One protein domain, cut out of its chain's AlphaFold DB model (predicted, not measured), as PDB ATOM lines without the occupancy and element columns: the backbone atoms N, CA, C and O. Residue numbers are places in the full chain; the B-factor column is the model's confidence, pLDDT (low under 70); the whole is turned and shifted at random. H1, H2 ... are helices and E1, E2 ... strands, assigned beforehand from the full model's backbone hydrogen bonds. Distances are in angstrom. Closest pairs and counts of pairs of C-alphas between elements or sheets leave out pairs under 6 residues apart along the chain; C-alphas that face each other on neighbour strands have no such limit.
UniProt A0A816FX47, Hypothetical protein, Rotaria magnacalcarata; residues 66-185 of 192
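What this domain is: This is residues 66 to 185 of the 192 residues of the protein "Hypothetical protein" of Rotaria magnacalcarata (UniProt A0A816FX47). A twisted wall of four strands, E2 E1 E3 E4, has one face bare; over its other face lie two helices, H1 along the edge strand E2 and H2 standing up from the sheet. H2 also covers one face of a second, smaller sheet, E5 E6 E7. The printed part has 120 residues, with two named helices and seven named strands in the order E1 E2 H1 E3 E4 H2 E5 E6 E7; both sheets are antiparallel and the class is mixed. The whole is compact, with a radius of gyration of the C-alphas of 13.3 A and spans of 44 by 30 by 27 A.

How they stand to each other: The larger sheet runs E2, residues 83 to 90, E1, residues 66 to 72, E3, residues 116 to 121, and E4, residues 124 to 130; it is twisted, with C-alphas up to 4.1 A off its best plane. E1 and E2 form a hairpin, with N 69 and O 85 within hydrogen-bond range at 2.8 A. E1 and E3 are antiparallel, with N 118 and O 70 at 2.7 A, and the hairpin of E3 and E4 has N 130 and O 117 at 2.7 A. H1, residues 96 to 107, is over E2 at a height over the sheet of 9.0 A and runs along the strands. E2, H1 and E3 form a split strand-helix-strand unit, two strands running the same way with E1 between them, and its crossover is right-handed. H2, residues 133 to 145, is on the same face, over E1 and E3; these helices on one face make two layers with the sheet. Residues 106 to 107 of H1 touch H2 at a steep tilt of 56 degrees, opposite ways; the closest C-alphas, of Ile 106 and Arg 144, are 4.9 A apart. E5, residues 149 to 153, E6, residues 156 to 163, and E7, residues 166 to 170, form a meander, each strand the antiparallel neighbour of the one before. N 158 and O 151 are 2.8 A apart, and N 168 and O 161 are 2.8 A apart. H2 makes two layers with this sheet too, over E5 and E6 at a height over the sheet of 8.9 A. In H1 and H2 every O i to N i+4 pair is within hydrogen-bond range.

Where its parts are: E1 begins at C-alpha 66 (25.291, -10.882, 101.987), and E7 ends at C-alpha 170 (13.504, -7.030, 93.051). From first to last C-alpha E2 measures 23.3 A, E6 19.6 A, E1 19.5 A, H2 18.0 A, E3 17.0 A and H1 16.7 A. E6 bends by 56 degrees at residue 160.

The domain as a whole: The C-alphas of Asn 77 and Gly 92, the two farthest apart, are 44.0 A apart. The printed part has no cut, and no link is long. Residues 171 to 185 hold no named element; residues 183 to 184 pair antiparallel with residues 169 to 170 of E7. The mean pLDDT of the printed part is 86.3, with residues 66 to 67 and 71 to 82 under 70.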
ATOM      1  N   SER A  66      25.528 -12.180 101.353       68.31
ATOM      2  CA  SER A  66      25.291 -10.882 101.987       68.31
ATOM      3  C   SER A  66      24.440 -10.006 101.072       68.31
ATOM      4  O   SER A  66      24.744  -9.878  99.878       68.31
ATOM      5  N   ILE A  67      23.402  -9.382 101.628       67.19
ATOM      6  CA  ILE A  67      22.574  -8.380 100.952       67.19
ATOM      7  C   ILE A  67      22.540  -7.134 101.829       67.19
ATOM      8  O   ILE A  67      22.237  -7.208 103.022       67.19
ATOM      9  N   VAL A  68      22.845  -5.988 101.226       73.94
ATOM     10  CA  VAL A  68      22.743  -4.681 101.882       73.94
ATOM     11  C   VAL A  68      21.690  -3.872 101.142       73.94
ATOM     12  O   VAL A  68      21.731  -3.764  99.920       73.94
ATOM     13  N   VAL A  69      20.739  -3.305 101.871       76.44
ATOM     14  CA  VAL A  69      19.732  -2.383 101.348       76.44
ATOM     15  C   VAL A  69      19.895  -1.064 102.071       76.44
ATOM     16  O   VAL A  69      19.774  -1.010 103.290       76.44
ATOM     17  N   THR A  70      20.137   0.004 101.327       76.94
ATOM     18  CA  THR A  70      20.233   1.356 101.877       76.94
ATOM     19  C   THR A  70      19.176   2.213 101.217       76.94
ATOM     20  O   THR A  70      19.249   2.464 100.020       76.94
ATOM     21  N   ILE A  71      18.194   2.683 101.978       68.69
ATOM     22  CA  ILE A  71      17.214   3.654 101.491       68.69
ATOM     23  C   ILE A  71      17.559   5.002 102.113       68.69
ATOM     24  O   ILE A  71      17.516   5.169 103.336       68.69
ATOM     25  N   LEU A  72      17.928   5.960 101.263       61.62
ATOM     26  CA  LEU A  72      18.285   7.305 101.685       61.62
ATOM     27  C   LEU A  72      17.093   8.244 101.496       61.62
ATOM     28  O   LEU A  72      16.518   8.395 100.414       61.62
ATOM     29  N   THR A  73      16.774   8.922 102.587       51.12
ATOM     30  CA  THR A  73      15.631   9.815 102.701       51.12
ATOM     31  C   THR A  73      16.128  11.235 102.934       51.12
ATOM     32  O   THR A  73      16.730  11.512 103.971       51.12
ATOM     33  N   LEU A  74      15.852  12.153 102.008       50.31
ATOM     34  CA  LEU A  74      15.966  13.590 102.256       50.31
ATOM     35  C   LEU A  74      14.549  14.171 102.285       50.31
ATOM     36  O   LEU A  74      13.930  14.382 101.247       50.31
ATOM     37  N   CYS A  75      14.010  14.389 103.485       42.72
ATOM     38  CA  CYS A  75      12.763  15.129 103.683       42.72
ATOM     39  C   CYS A  75      13.065  16.473 104.340       42.72
ATOM     40  O   CYS A  75      13.844  16.528 105.293       42.72
ATOM     41  N   ASN A  76      12.361  17.526 103.925       51.19
ATOM     42  CA  ASN A  76      12.345  18.793 104.647       51.19
ATOM     43  C   ASN A  76      11.608  18.602 105.994       51.19
ATOM     44  O   ASN A  76      10.384  18.664 106.067       51.19
ATOM     45  N   ASN A  77      12.398  18.374 107.051       49.88
ATOM     46  CA  ASN A  77      12.127  18.686 108.466       49.88
ATOM     47  C   ASN A  77      11.433  17.658 109.391       49.88
ATOM     48  O   ASN A  77      11.010  18.041 110.477       49.88
ATOM     49  N   SER A  78      11.377  16.357 109.077       55.38
ATOM     50  CA  SER A  78      11.012  15.344 110.110       55.38
ATOM     51  C   SER A  78      11.469  13.903 109.862       55.38
ATOM     52  O   SER A  78      11.386  13.076 110.763       55.38
ATOM     53  N   CYS A  79      11.997  13.593 108.678       61.00
ATOM     54  CA  CYS A  79      12.248  12.216 108.262       61.00
ATOM     55  C   CYS A  79      13.648  12.035 107.657       61.00
ATOM     56  O   CYS A  79      13.816  11.500 106.566       61.00
ATOM     57  N   MET A  80      14.677  12.525 108.355       52.19
ATOM     58  CA  MET A  80      16.072  12.219 108.018       52.19
ATOM     59  C   MET A  80      16.464  10.883 108.650       52.19
ATOM     60  O   MET A  80      17.213  10.838 109.623       52.19
ATOM     61  N   TRP A  81      15.907   9.793 108.133       61.06
ATOM     62  CA  TRP A  81      16.335   8.445 108.491       61.06
ATOM     63  C   TRP A  81      17.021   7.810 107.284       61.06
ATOM     64  O   TRP A  81      16.413   7.601 106.230       61.06
ATOM     65  N   ASN A  82      18.316   7.540 107.443       68.06
ATOM     66  CA  ASN A  82      19.041   6.621 106.581       68.06
ATOM     67  C   ASN A  82      18.767   5.213 107.116       68.06
ATOM     68  O   ASN A  82      19.405   4.763 108.068       68.06
ATOM     69  N   ASN A  83      17.768   4.557 106.531       77.12
ATOM     70  CA  ASN A  83      17.438   3.183 106.860       77.12
ATOM     71  C   ASN A  83      18.356   2.279 106.042       77.12
ATOM     72  O   ASN A  83      18.151   2.092 104.841       77.12
ATOM     73  N   THR A  84      19.379   1.728 106.694       87.06
ATOM     74  CA  THR A  84      20.245   0.708 106.100       87.06
ATOM     75  C   THR A  84      20.020  -0.627 106.794       87.06
ATOM     76  O   THR A  84      20.170  -0.738 108.009       87.06
ATOM     77  N   LEU A  85      19.684  -1.644 106.007       88.62
ATOM     78  CA  LEU A  85      19.603  -3.036 106.417       88.62
ATOM     79  C   LEU A  85      20.767  -3.808 105.802       88.62
ATOM     80  O   LEU A  85      20.974  -3.761 104.595       88.62
ATOM     81  N   SER A  86      21.486  -4.572 106.616       87.94
ATOM     82  CA  SER A  86      22.473  -5.542 106.144       87.94
ATOM     83  C   SER A  86      22.140  -6.896 106.749       87.94
ATOM     84  O   SER A  86      22.131  -7.033 107.971       87.94
ATOM     85  N   ILE A  87      21.867  -7.884 105.902       85.81
ATOM     86  CA  ILE A  87      21.509  -9.245 106.315       85.81
ATOM     87  C   ILE A  87      22.323 -10.272 105.535       85.81
ATOM     88  O   ILE A  87      22.732 -10.037 104.395       85.81
ATOM     89  N   PHE A  88      22.555 -11.416 106.169       86.00
ATOM     90  CA  PHE A  88      23.314 -12.523 105.606       86.00
ATOM     91  C   PHE A  88      22.427 -13.760 105.553       86.00
ATOM     92  O   PHE A  88      21.755 -14.086 106.526       86.00
ATOM     93  N   PHE A  89      22.454 -14.460 104.427       84.44
ATOM     94  CA  PHE A  89      21.734 -15.704 104.213       84.44
ATOM     95  C   PHE A  89      22.708 -16.866 104.124       84.44
ATOM     96  O   PHE A  89      23.788 -16.757 103.536       84.44
ATOM     97  N   VAL A  90      22.286 -17.998 104.674       83.62
ATOM     98  CA  VAL A  90      22.957 -19.280 104.505       83.62
ATOM     99  C   VAL A  90      22.045 -20.164 103.670       83.62
ATOM    100  O   VAL A  90      20.890 -20.382 104.031       83.62
ATOM    101  N   SER A  91      22.560 -20.664 102.546       80.56
ATOM    102  CA  SER A  91      21.778 -21.539 101.671       80.56
ATOM    103  C   SER A  91      21.288 -22.783 102.421       80.56
ATOM    104  O   SER A  91      22.033 -23.389 103.194       80.56
ATOM    105  N   GLY A  92      20.023 -23.149 102.204       83.06
ATOM    106  CA  GLY A  92      19.381 -24.306 102.834       83.06
ATOM    107  C   GLY A  92      18.919 -24.089 104.280       83.06
ATOM    108  O   GLY A  92      18.320 -24.998 104.857       83.06
ATOM    109  N   VAL A  93      19.140 -22.907 104.861       86.00
ATOM    110  CA  VAL A  93      18.697 -22.560 106.221       86.00
ATOM    111  C   VAL A  93      17.481 -21.639 106.156       86.00
ATOM    112  O   VAL A  93      17.469 -20.672 105.400       86.00
ATOM    113  N   THR A  94      16.455 -21.920 106.965       88.75
ATOM    114  CA  THR A  94      15.289 -21.034 107.101       88.75
ATOM    115  C   THR A  94      15.686 -19.743 107.840       88.75
ATOM    116  O   THR A  94      16.042 -19.811 109.021       88.75
ATOM    117  N   PRO A  95      15.578 -18.566 107.203       88.19
ATOM    118  CA  PRO A  95      16.096 -17.296 107.718       88.19
ATOM    119  C   PRO A  95      15.132 -16.598 108.703       88.19
ATOM    120  O   PRO A  95      14.497 -15.585 108.398       88.19
ATOM    121  N   SER A  96      14.948 -17.175 109.894       90.12
ATOM    122  CA  SER A  96      13.977 -16.668 110.887       90.12
ATOM    123  C   SER A  96      14.348 -15.293 111.474       90.12
ATOM    124  O   SER A  96      13.492 -14.402 111.572       90.12
ATOM    125  N   SER A  97      15.623 -15.084 111.815       92.56
ATOM    126  CA  SER A  97      16.153 -13.809 112.315       92.56
ATOM    127  C   SER A  97      16.155 -12.732 111.237       92.56
ATOM    128  O   SER A  97      15.775 -11.587 111.494       92.56
ATOM    129  N   GLU A  98      16.523 -13.093 110.010       92.31
ATOM    130  CA  GLU A  98      16.615 -12.156 108.893       92.31
ATOM    131  C   GLU A  98      15.215 -11.722 108.459       92.31
ATOM    132  O   GLU A  98      15.009 -10.543 108.184       92.31
ATOM    133  N   CYS A  99      14.229 -12.628 108.480       93.50
ATOM    134  CA  CYS A  99      12.830 -12.278 108.244       93.50
ATOM    135  C   CYS A  99      12.291 -11.293 109.295       93.50
ATOM    136  O   CYS A  99      11.655 -10.298 108.951       93.50
ATOM    137  N   THR A 100      12.594 -11.510 110.577       94.88
ATOM    138  CA  THR A 100      12.193 -10.582 111.652       94.88
ATOM    139  C   THR A 100      12.839  -9.205 111.473       94.88
ATOM    140  O   THR A 100      12.177  -8.170 111.608       94.88
ATOM    141  N   THR A 101      14.124  -9.184 111.110       92.94
ATOM    142  CA  THR A 101      14.877  -7.948 110.856       92.94
ATOM    143  C   THR A 101      14.335  -7.211 109.630       92.94
ATOM    144  O   THR A 101      14.137  -5.999 109.675       92.94
ATOM    145  N   TRP A 102      14.011  -7.940 108.560       93.88
ATOM    146  CA  TRP A 102      13.373  -7.402 107.357       93.88
ATOM    147  C   TRP A 102      12.024  -6.758 107.646       93.88
ATOM    148  O   TRP A 102      11.796  -5.616 107.257       93.88
ATOM    149  N   ASN A 103      11.156  -7.454 108.379       94.44
ATOM    150  CA  ASN A 103       9.840  -6.936 108.741       94.44
ATOM    151  C   ASN A 103       9.949  -5.677 109.616       94.44
ATOM    152  O   ASN A 103       9.194  -4.725 109.429       94.44
ATOM    153  N   SER A 104      10.928  -5.638 110.524       93.94
ATOM    154  CA  SER A 104      11.214  -4.448 111.336       93.94
ATOM    155  C   SER A 104      11.708  -3.280 110.477       93.94
ATOM    156  O   SER A 104      11.266  -2.147 110.658       93.94
ATOM    157  N   PHE A 105      12.577  -3.562 109.501       94.12
ATOM    158  CA  PHE A 105      13.078  -2.570 108.552       94.12
ATOM    159  C   PHE A 105      11.953  -1.966 107.704       94.12
ATOM    160  O   PHE A 105      11.803  -0.746 107.689       94.12
ATOM    161  N   ILE A 106      11.125  -2.788 107.046       94.62
ATOM    162  CA  ILE A 106      10.035  -2.282 106.192       94.62
ATOM    163  C   ILE A 106       8.960  -1.545 107.003       94.62
ATOM    164  O   ILE A 106       8.410  -0.555 106.524       94.62
ATOM    165  N   ALA A 107       8.702  -1.959 108.251       92.75
ATOM    166  CA  ALA A 107       7.803  -1.243 109.157       92.75
ATOM    167  C   ALA A 107       8.338   0.153 109.533       92.75
ATOM    168  O   ALA A 107       7.550   1.082 109.718       92.75
ATOM    169  N   GLY A 108       9.665   0.316 109.588       90.12
ATOM    170  CA  GLY A 108      10.349   1.583 109.856       90.12
ATOM    171  C   GLY A 108      10.377   2.576 108.686       90.12
ATOM    172  O   GLY A 108      10.803   3.715 108.869       90.12
ATOM    173  N   LEU A 109       9.899   2.203 107.489       91.19
ATOM    174  CA  LEU A 109       9.845   3.079 106.304       91.19
ATOM    175  C   LEU A 109       8.665   4.069 106.360       91.19
ATOM    176  O   LEU A 109       7.865   4.182 105.431       91.19
ATOM    177  N   THR A 110       8.515   4.779 107.478       89.88
ATOM    178  CA  THR A 110       7.357   5.642 107.772       89.88
ATOM    179  C   THR A 110       7.392   6.996 107.069       89.88
ATOM    180  O   THR A 110       6.429   7.757 107.156       89.88
ATOM    181  N   CYS A 111       8.489   7.323 106.387       86.69
ATOM    182  CA  CYS A 111       8.649   8.608 105.725       86.69
ATOM    183  C   CYS A 111       7.752   8.734 104.492       86.69
ATOM    184  O   CYS A 111       7.636   7.817 103.682       86.69
ATOM    185  N   SER A 112       7.125   9.902 104.335       86.25
ATOM    186  CA  SER A 112       6.215  10.186 103.218       86.25
ATOM    187  C   SER A 112       6.929  10.350 101.877       86.25
ATOM    188  O   SER A 112       6.289  10.273 100.835       86.25
ATOM    189  N   SER A 113       8.239  10.595 101.890       88.88
ATOM    190  CA  SER A 113       9.065  10.743 100.692       88.88
ATOM    191  C   SER A 113      10.442  10.146 100.919       88.88
ATOM    192  O   SER A 113      10.990  10.307 101.998       88.88
ATOM    193  N   HIS A 114      11.000   9.508  99.897       89.31
ATOM    194  CA  HIS A 114      12.350   8.951  99.864       89.31
ATOM    195  C   HIS A 114      13.041   9.436  98.591       89.31
ATOM    196  O   HIS A 114      12.406   9.534  97.542       89.31
ATOM    197  N   THR A 115      14.328   9.763  98.673       92.12
ATOM    198  CA  THR A 115      15.062  10.338  97.534       92.12
ATOM    199  C   THR A 115      15.826   9.300  96.747       92.12
ATOM    200  O   THR A 115      15.959   9.442  95.533       92.12
ATOM    201  N   SER A 116      16.307   8.258  97.420       92.00
ATOM    202  CA  SER A 116      16.988   7.170  96.747       92.00
ATOM    203  C   SER A 116      16.904   5.852  97.498       92.00
ATOM    204  O   SER A 116      16.575   5.785  98.682       92.00
ATOM    205  N   LEU A 117      17.194   4.784  96.767       94.38
ATOM    206  CA  LEU A 117      17.287   3.421  97.264       94.38
ATOM    207  C   LEU A 117      18.468   2.752  96.579       94.38
ATOM    208  O   LEU A 117      18.592   2.870  95.370       94.38
ATOM    209  N   ASN A 118      19.277   2.018  97.330       94.19
ATOM    210  CA  ASN A 118      20.366   1.190  96.835       94.19
ATOM    211  C   ASN A 118      20.152  -0.248  97.309       94.19
ATOM    212  O   ASN A 118      19.886  -0.490  98.490       94.19
ATOM    213  N   LEU A 119      20.301  -1.200  96.394       93.69
ATOM    214  CA  LEU A 119      20.207  -2.631  96.656       93.69
ATOM    215  C   LEU A 119      21.504  -3.310  96.213       93.69
ATOM    216  O   LEU A 119      21.846  -3.314  95.033       93.69
ATOM    217  N   TYR A 120      22.211  -3.903  97.167       90.38
ATOM    218  CA  TYR A 120      23.455  -4.636  96.963       90.38
ATOM    219  C   TYR A 120      23.227  -6.117  97.234       90.38
ATOM    220  O   TYR A 120      22.528  -6.477  98.178       90.38
ATOM    221  N   GLY A 121      23.865  -6.981  96.450       83.38
ATOM    222  CA  GLY A 121      23.810  -8.425  96.651       83.38
ATOM    223  C   GLY A 121      25.157  -9.078  96.379       83.38
ATOM    224  O   GLY A 121      26.053  -8.479  95.787       83.38
ATOM    225  N   THR A 122      25.296 -10.340  96.772       79.06
ATOM    226  CA  THR A 122      26.565 -11.083  96.635       79.06
ATOM    227  C   THR A 122      27.021 -11.234  95.183       79.06
ATOM    228  O   THR A 122      28.217 -11.257  94.917       79.06
ATOM    229  N   ASN A 123      26.081 -11.258  94.236       70.62
ATOM    230  CA  ASN A 123      26.377 -11.357  92.805       70.62
ATOM    231  C   ASN A 123      26.655  -9.994  92.137       70.62
ATOM    232  O   ASN A 123      26.891  -9.948  90.932       70.62
ATOM    233  N   GLY A 124      26.637  -8.888  92.891       74.62
ATOM    234  CA  GLY A 124      26.843  -7.540  92.362       74.62
ATOM    235  C   GLY A 124      27.270  -6.557  93.449       74.62
ATOM    236  O   GLY A 124      26.430  -5.910  94.072       74.62
ATOM    237  N   SER A 125      28.584  -6.410  93.642       71.12
ATOM    238  CA  SER A 125      29.172  -5.504  94.642       71.12
ATOM    239  C   SER A 125      28.946  -4.018  94.346       71.12
ATOM    240  O   SER A 125      29.014  -3.203  95.260       71.12
ATOM    241  N   ILE A 126      28.656  -3.669  93.088       85.06
ATOM    242  CA  ILE A 126      28.314  -2.299  92.678       85.06
ATOM    243  C   ILE A 126      26.926  -1.905  93.209       85.06
ATOM    244  O   ILE A 126      26.704  -0.741  93.532       85.06
ATOM    245  N   GLY A 127      26.023  -2.879  93.360       89.00
ATOM    246  CA  GLY A 127      24.617  -2.632  93.662       89.00
ATOM    247  C   GLY A 127      23.860  -1.998  92.498       89.00
ATOM    248  O   GLY A 127      24.406  -1.755  91.421       89.00
ATOM    249  N   VAL A 128      22.578  -1.747  92.732       93.69
ATOM    250  CA  VAL A 128      21.693  -0.997  91.836       93.69
ATOM    251  C   VAL A 128      20.966   0.073  92.621       93.69
ATOM    252  O   VAL A 128      20.559  -0.157  93.762       93.69
ATOM    253  N   ASP A 129      20.803   1.235  92.004       94.12
ATOM    254  CA  ASP A 129      20.253   2.414  92.649       94.12
ATOM    255  C   ASP A 129      18.982   2.930  91.963       94.12
ATOM    256  O   ASP A 129      18.751   2.780  90.761       94.12
ATOM    257  N   VAL A 130      18.152   3.589  92.761       95.69
ATOM    258  CA  VAL A 130      17.035   4.428  92.346       95.69
ATOM    259  C   VAL A 130      17.375   5.844  92.773       95.69
ATOM    260  O   VAL A 130      17.488   6.106  93.965       95.69
ATOM    261  N   THR A 131      17.482   6.768  91.825       93.81
ATOM    262  CA  THR A 131      17.661   8.210  92.094       93.81
ATOM    263  C   THR A 131      16.397   9.022  91.822       93.81
ATOM    264  O   THR A 131      16.325  10.206  92.146       93.81
ATOM    265  N   ASN A 132      15.367   8.396  91.240       94.62
ATOM    266  CA  ASN A 132      14.057   9.009  91.074       94.62
ATOM    267  C   ASN A 132      13.269   8.929  92.392       94.62
ATOM    268  O   ASN A 132      12.803   7.858  92.786       94.62
ATOM    269  N   ALA A 133      13.067  10.078  93.038       92.75
ATOM    270  CA  ALA A 133      12.380  10.170  94.325       92.75
ATOM    271  C   ALA A 133      10.937   9.627  94.301       92.75
ATOM    272  O   ALA A 133      10.488   9.032  95.279       92.75
ATOM    273  N   ALA A 134      10.205   9.773  93.191       95.56
ATOM    274  CA  ALA A 134       8.849   9.232  93.082       95.56
ATOM    275  C   ALA A 134       8.865   7.694  93.092       95.56
ATOM    276  O   ALA A 134       8.069   7.074  93.797       95.56
ATOM    277  N   VAL A 135       9.819   7.085  92.380       96.69
ATOM    278  CA  VAL A 135      10.012   5.626  92.359       96.69
ATOM    279  C   VAL A 135      10.484   5.117  93.720       96.69
ATOM    280  O   VAL A 135       9.902   4.169  94.242       96.69
ATOM    281  N   ALA A 136      11.480   5.761  94.336       96.06
ATOM    282  CA  ALA A 136      11.980   5.374  95.657       96.06
ATOM    283  C   ALA A 136      10.877   5.458  96.728       96.06
ATOM    284  O   ALA A 136      10.710   4.538  97.529       96.06
ATOM    285  N   THR A 137      10.073   6.525  96.697       95.06
ATOM    286  CA  THR A 137       8.927   6.703  97.600       95.06
ATOM    287  C   THR A 137       7.865   5.629  97.385       95.06
ATOM    288  O   THR A 137       7.371   5.057  98.356       95.06
ATOM    289  N   ALA A 138       7.527   5.322  96.129       97.06
ATOM    290  CA  ALA A 138       6.538   4.299  95.810       97.06
ATOM    291  C   ALA A 138       6.993   2.902  96.264       97.06
ATOM    292  O   ALA A 138       6.199   2.175  96.860       97.06
ATOM    293  N   ILE A 139       8.275   2.564  96.075       97.12
ATOM    294  CA  ILE A 139       8.866   1.311  96.570       97.12
ATOM    295  C   ILE A 139       8.791   1.242  98.098       97.12
ATOM    296  O   ILE A 139       8.303   0.251  98.638       97.12
ATOM    297  N   ALA A 140       9.233   2.284  98.806       95.88
ATOM    298  CA  ALA A 140       9.223   2.297 100.268       95.88
ATOM    299  C   ALA A 140       7.799   2.200 100.841       95.88
ATOM    300  O   ALA A 140       7.559   1.443 101.783       95.88
ATOM    301  N   SER A 141       6.837   2.908 100.236       95.75
ATOM    302  CA  SER A 141       5.427   2.788 100.608       95.75
ATOM    303  C   SER A 141       4.930   1.363 100.393       95.75
ATOM    304  O   SER A 141       4.354   0.792 101.312       95.75
ATOM    305  N   ALA A 142       5.194   0.782  99.218       97.38
ATOM    306  CA  ALA A 142       4.761  -0.565  98.867       97.38
ATOM    307  C   ALA A 142       5.338  -1.636  99.802       97.38
ATOM    308  O   ALA A 142       4.607  -2.520 100.247       97.38
ATOM    309  N   LEU A 143       6.619  -1.511 100.159       96.50
ATOM    310  CA  LEU A 143       7.281  -2.363 101.144       96.50
ATOM    311  C   LEU A 143       6.597  -2.289 102.509       96.50
ATOM    312  O   LEU A 143       6.283  -3.323 103.094       96.50
ATOM    313  N   ARG A 144       6.335  -1.075 103.003       95.38
ATOM    314  CA  ARG A 144       5.715  -0.869 104.318       95.38
ATOM    315  C   ARG A 144       4.284  -1.395 104.382       95.38
ATOM    316  O   ARG A 144       3.880  -1.936 105.406       95.38
ATOM    317  N   THR A 145       3.497  -1.191 103.327       95.25
ATOM    318  CA  THR A 145       2.070  -1.557 103.302       95.25
ATOM    319  C   THR A 145       1.815  -2.962 102.769       95.25
ATOM    320  O   THR A 145       0.669  -3.404 102.774       95.25
ATOM    321  N   GLY A 146       2.849  -3.659 102.293       94.44
ATOM    322  CA  GLY A 146       2.713  -4.971 101.664       94.44
ATOM    323  C   GLY A 146       1.898  -4.945 100.368       94.44
ATOM    324  O   GLY A 146       1.244  -5.929 100.028       94.44
ATOM    325  N   THR A 147       1.889  -3.816  99.657       96.62
ATOM    326  CA  THR A 147       1.145  -3.659  98.398       96.62
ATOM    327  C   THR A 147       2.049  -3.903  97.199       96.62
ATOM    328  O   THR A 147       3.251  -3.659  97.259       96.62
ATOM    329  N   ALA A 148       1.468  -4.336  96.081       96.81
ATOM    330  CA  ALA A 148       2.224  -4.506  94.849       96.81
ATOM    331  C   ALA A 148       2.690  -3.155  94.277       96.81
ATOM    332  O   ALA A 148       1.958  -2.163  94.312       96.81
ATOM    333  N   TYR A 149       3.888  -3.138  93.704       97.75
ATOM    334  CA  TYR A 149       4.426  -2.017  92.940       97.75
ATOM    335  C   TYR A 149       5.184  -2.532  91.718       97.75
ATOM    336  O   TYR A 149       5.867  -3.552  91.790       97.75
ATOM    337  N   SER A 150       5.104  -1.794  90.611       97.31
ATOM    338  CA  SER A 150       5.948  -1.996  89.439       97.31
ATOM    339  C   SER A 150       6.341  -0.649  88.844       97.31
ATOM    340  O   SER A 150       5.498   0.229  88.664       97.31
ATOM    341  N   GLY A 151       7.621  -0.494  88.523       95.69
ATOM    342  CA  GLY A 151       8.131   0.681  87.831       95.69
ATOM    343  C   GLY A 151       9.540   0.464  87.300       95.69
ATOM    344  O   GLY A 151      10.099  -0.630  87.385       95.69
ATOM    345  N   SER A 152      10.128   1.513  86.737       96.06
ATOM    346  CA  SER A 152      11.494   1.481  86.222       96.06
ATOM    347  C   SER A 152      12.297   2.687  86.692       96.06
ATOM    348  O   SER A 152      11.771   3.786  86.857       96.06
ATOM    349  N   SER A 153      13.586   2.466  86.942       95.81
ATOM    350  CA  SER A 153      14.547   3.518  87.287       95.81
ATOM    351  C   SER A 153      15.953   3.036  86.961       95.81
ATOM    352  O   SER A 153      16.263   1.868  87.196       95.81
ATOM    353  N   ASN A 154      16.791   3.927  86.424       94.25
ATOM    354  CA  ASN A 154      18.209   3.677  86.130       94.25
ATOM    355  C   ASN A 154      18.472   2.392  85.318       94.25
ATOM    356  O   ASN A 154      19.439   1.681  85.551       94.25
ATOM    357  N   GLY A 155      17.592   2.076  84.361       93.38
ATOM    358  CA  GLY A 155      17.723   0.885  83.507       93.38
ATOM    359  C   GLY A 155      17.245  -0.428  84.138       93.38
ATOM    360  O   GLY A 155      17.300  -1.463  83.480       93.38
ATOM    361  N   HIS A 156      16.724  -0.392  85.367       94.31
ATOM    362  CA  HIS A 156      16.210  -1.559  86.084       94.31
ATOM    363  C   HIS A 156      14.681  -1.564  86.165       94.31
ATOM    364  O   HIS A 156      14.039  -0.509  86.221       94.31
ATOM    365  N   SER A 157      14.098  -2.768  86.185       94.62
ATOM    366  CA  SER A 157      12.672  -2.984  86.441       94.62
ATOM    367  C   SER A 157      12.490  -3.359  87.903       94.62
ATOM    368  O   SER A 157      12.910  -4.432  88.335       94.62
ATOM    369  N   TRP A 158      11.887  -2.444  88.650       96.19
ATOM    370  CA  TRP A 158      11.675  -2.569  90.081       96.19
ATOM    371  C   TRP A 158      10.285  -3.111  90.355       96.19
ATOM    372  O   TRP A 158       9.298  -2.577  89.836       96.19
ATOM    373  N   GLN A 159      10.204  -4.135  91.197       97.00
ATOM    374  CA  GLN A 159       8.936  -4.642  91.691       97.00
ATOM    375  C   GLN A 159       8.970  -4.871  93.194       97.00
ATOM    376  O   GLN A 159       9.987  -5.276  93.760       97.00
ATOM    377  N   VAL A 160       7.821  -4.616  93.811       97.25
ATOM    378  CA  VAL A 160       7.502  -5.049  95.170       97.25
ATOM    379  C   VAL A 160       6.265  -5.919  95.082       97.25
ATOM    380  O   VAL A 160       5.309  -5.568  94.387       97.25
ATOM    381  N   GLY A 161       6.265  -7.044  95.782       95.62
ATOM    382  CA  GLY A 161       5.104  -7.921  95.820       95.62
ATOM    383  C   GLY A 161       5.270  -9.056  96.809       95.62
ATOM    384  O   GLY A 161       6.292  -9.185  97.480       95.62
ATOM    385  N   THR A 162       4.234  -9.876  96.917       93.31
ATOM    386  CA  THR A 162       4.230 -11.032  97.809       93.31
ATOM    387  C   THR A 162       5.004 -12.194  97.196       93.31
ATOM    388  O   THR A 162       4.773 -12.557  96.042       93.31
ATOM    389  N   CYS A 163       5.863 -12.821  97.992       89.06
ATOM    390  CA  CYS A 163       6.561 -14.054  97.662       89.06
ATOM    391  C   CYS A 163       6.389 -15.030  98.829       89.06
ATOM    392  O   CYS A 163       6.953 -14.832  99.907       89.06
ATOM    393  N   GLY A 164       5.560 -16.062  98.653       86.75
ATOM    394  CA  GLY A 164       5.153 -16.926  99.762       86.75
ATOM    395  C   GLY A 164       4.430 -16.126 100.851       86.75
ATOM    396  O   GLY A 164       3.450 -15.439 100.575       86.75
ATOM    397  N   THR A 165       4.931 -16.194 102.085       86.75
ATOM    398  CA  THR A 165       4.389 -15.465 103.246       86.75
ATOM    399  C   THR A 165       5.020 -14.084 103.459       86.75
ATOM    400  O   THR A 165       4.706 -13.417 104.441       86.75
ATOM    401  N   GLY A 166       5.950 -13.672 102.592       91.12
ATOM    402  CA  GLY A 166       6.758 -12.466 102.754       91.12
ATOM    403  C   GLY A 166       6.577 -11.436 101.645       91.12
ATOM    404  O   GLY A 166       5.992 -11.720 100.602       91.12
ATOM    405  N   ILE A 167       7.143 -10.248 101.861       94.50
ATOM    406  CA  ILE A 167       7.310  -9.223 100.823       94.50
ATOM    407  C   ILE A 167       8.702  -9.348 100.199       94.50
ATOM    408  O   ILE A 167       9.700  -9.478 100.914       94.50
ATOM    409  N   GLU A 168       8.746  -9.299  98.872       94.44
ATOM    410  CA  GLU A 168       9.941  -9.308  98.031       94.44
ATOM    411  C   GLU A 168      10.141  -7.929  97.390       94.44
ATOM    412  O   GLU A 168       9.180  -7.303  96.938       94.44
ATOM    413  N   LEU A 169      11.398  -7.489  97.315       95.62
ATOM    414  CA  LEU A 169      11.853  -6.398  96.453       95.62
ATOM    415  C   LEU A 169      12.831  -6.963  95.426       95.62
ATOM    416  O   LEU A 169      13.789  -7.646  95.789       95.62
ATOM    417  N   THR A 170      12.624  -6.631  94.156       94.50
ATOM    418  CA  THR A 170      13.504  -7.030  93.051       94.50
ATOM    419  C   THR A 170      13.763  -5.864  92.103       94.50
ATOM    420  O   THR A 170      12.870  -5.051  91.868       94.50
ATOM    421  N   ALA A 171      14.978  -5.788  91.552       93.88
ATOM    422  CA  ALA A 171      15.357  -4.855  90.482       93.88
ATOM    423  C   ALA A 171      15.566  -5.551  89.119       93.88
ATOM    424  O   ALA A 171      16.073  -4.947  88.166       93.88
ATOM    425  N   THR A 172      15.224  -6.841  89.019       87.38
ATOM    426  CA  THR A 172      15.448  -7.672  87.823       87.38
ATOM    427  C   THR A 172      14.156  -8.161  87.166       87.38
ATOM    428  O   THR A 172      14.200  -9.073  86.343       87.38
ATOM    429  N   GLY A 173      13.008  -7.554  87.482       80.62
ATOM    430  CA  GLY A 173      11.726  -7.861  86.843       80.62
ATOM    431  C   GLY A 173      10.721  -8.530  87.777       80.62
ATOM    432  O   GLY A 173      10.406  -7.978  88.821       80.62
ATOM    433  N   ALA A 174      10.157  -9.668  87.361       86.19
ATOM    434  CA  ALA A 174       8.995 -10.271  88.012       86.19
ATOM    435  C   ALA A 174       9.272 -10.745  89.449       86.19
ATOM    436  O   ALA A 174      10.265 -11.443  89.697       86.19
ATOM    437  N   THR A 175       8.340 -10.437  90.353       86.81
ATOM    438  CA  THR A 175       8.324 -11.010  91.703       86.81
ATOM    439  C   THR A 175       8.149 -12.526  91.672       86.81
ATOM    440  O   THR A 175       7.507 -13.044  90.755       86.81
ATOM    441  N   TYR A 176       8.641 -13.237  92.690       86.31
ATOM    442  CA  TYR A 176       8.516 -14.702  92.799       86.31
ATOM    443  C   TYR A 176       9.285 -15.470  91.709       86.31
ATOM    444  O   TYR A 176       8.973 -16.620  91.398       86.31
ATOM    445  N   SER A 177      10.303 -14.850  91.106       81.06
ATOM    446  CA  SER A 177      11.190 -15.532  90.162       81.06
ATOM    447  C   SER A 177      12.426 -16.086  90.880       81.06
ATOM    448  O   SER A 177      12.951 -15.474  91.809       81.06
ATOM    449  N   CYS A 178      12.914 -17.260  90.468       77.62
ATOM    450  CA  CYS A 178      14.196 -17.819  90.929       77.62
ATOM    451  C   CYS A 178      15.381 -17.274  90.117       77.62
ATOM    452  O   CYS A 178      16.390 -17.956  89.939       77.62
ATOM    453  N   ASN A 179      15.241 -16.067  89.566       79.88
ATOM    454  CA  ASN A 179      16.277 -15.479  88.737       79.88
ATOM    455  C   ASN A 179      17.416 -14.963  89.622       79.88
ATOM    456  O   ASN A 179      17.153 -14.201  90.556       79.88
ATOM    457  N   PRO A 180      18.678 -15.326  89.333       71.56
ATOM    458  CA  PRO A 180      19.807 -14.708  90.008       71.56
ATOM    459  C   PRO A 180      19.816 -13.214  89.668       71.56
ATOM    460  O   PRO A 180      19.808 -12.832  88.497       71.56
ATOM    461  N   GLY A 181      19.796 -12.358  90.688       83.75
ATOM    462  CA  GLY A 181      19.648 -10.922  90.490       83.75
ATOM    463  C   GLY A 181      19.689 -10.117  91.782       83.75
ATOM    464  O   GLY A 181      20.048 -10.623  92.845       83.75
ATOM    465  N   TYR A 182      19.312  -8.846  91.675       90.19
ATOM    466  CA  TYR A 182      19.142  -7.945  92.811       90.19
ATOM    467  C   TYR A 182      17.755  -8.169  93.409       90.19
ATOM    468  O   TYR A 182      16.801  -7.482  93.045       90.19
ATOM    469  N   ILE A 183      17.648  -9.176  94.277       90.56
ATOM    470  CA  ILE A 183      16.402  -9.599  94.924       90.56
ATOM    471  C   ILE A 183      16.643  -9.712  96.428       90.56
ATOM    472  O   ILE A 183      17.644 -10.285  96.850       90.56
ATOM    473  N   ILE A 184      15.719  -9.195  97.234       91.19
ATOM    474  CA  ILE A 184      15.675  -9.407  98.682       91.19
ATOM    475  C   ILE A 184      14.284  -9.907  99.076       91.19
ATOM    476  O   ILE A 184      13.273  -9.256  98.809       91.19
ATOM    477  N   ARG A 185      14.234 -11.088  99.701       90.94
ATOM    478  CA  ARG A 185      12.987 -11.742 100.134       90.94
ATOM    479  C   ARG A 185      13.200 -12.610 101.377       90.94
ATOM    480  O   ARG A 185      13.107 -13.832 101.345       90.94
TER     481      ARG A 185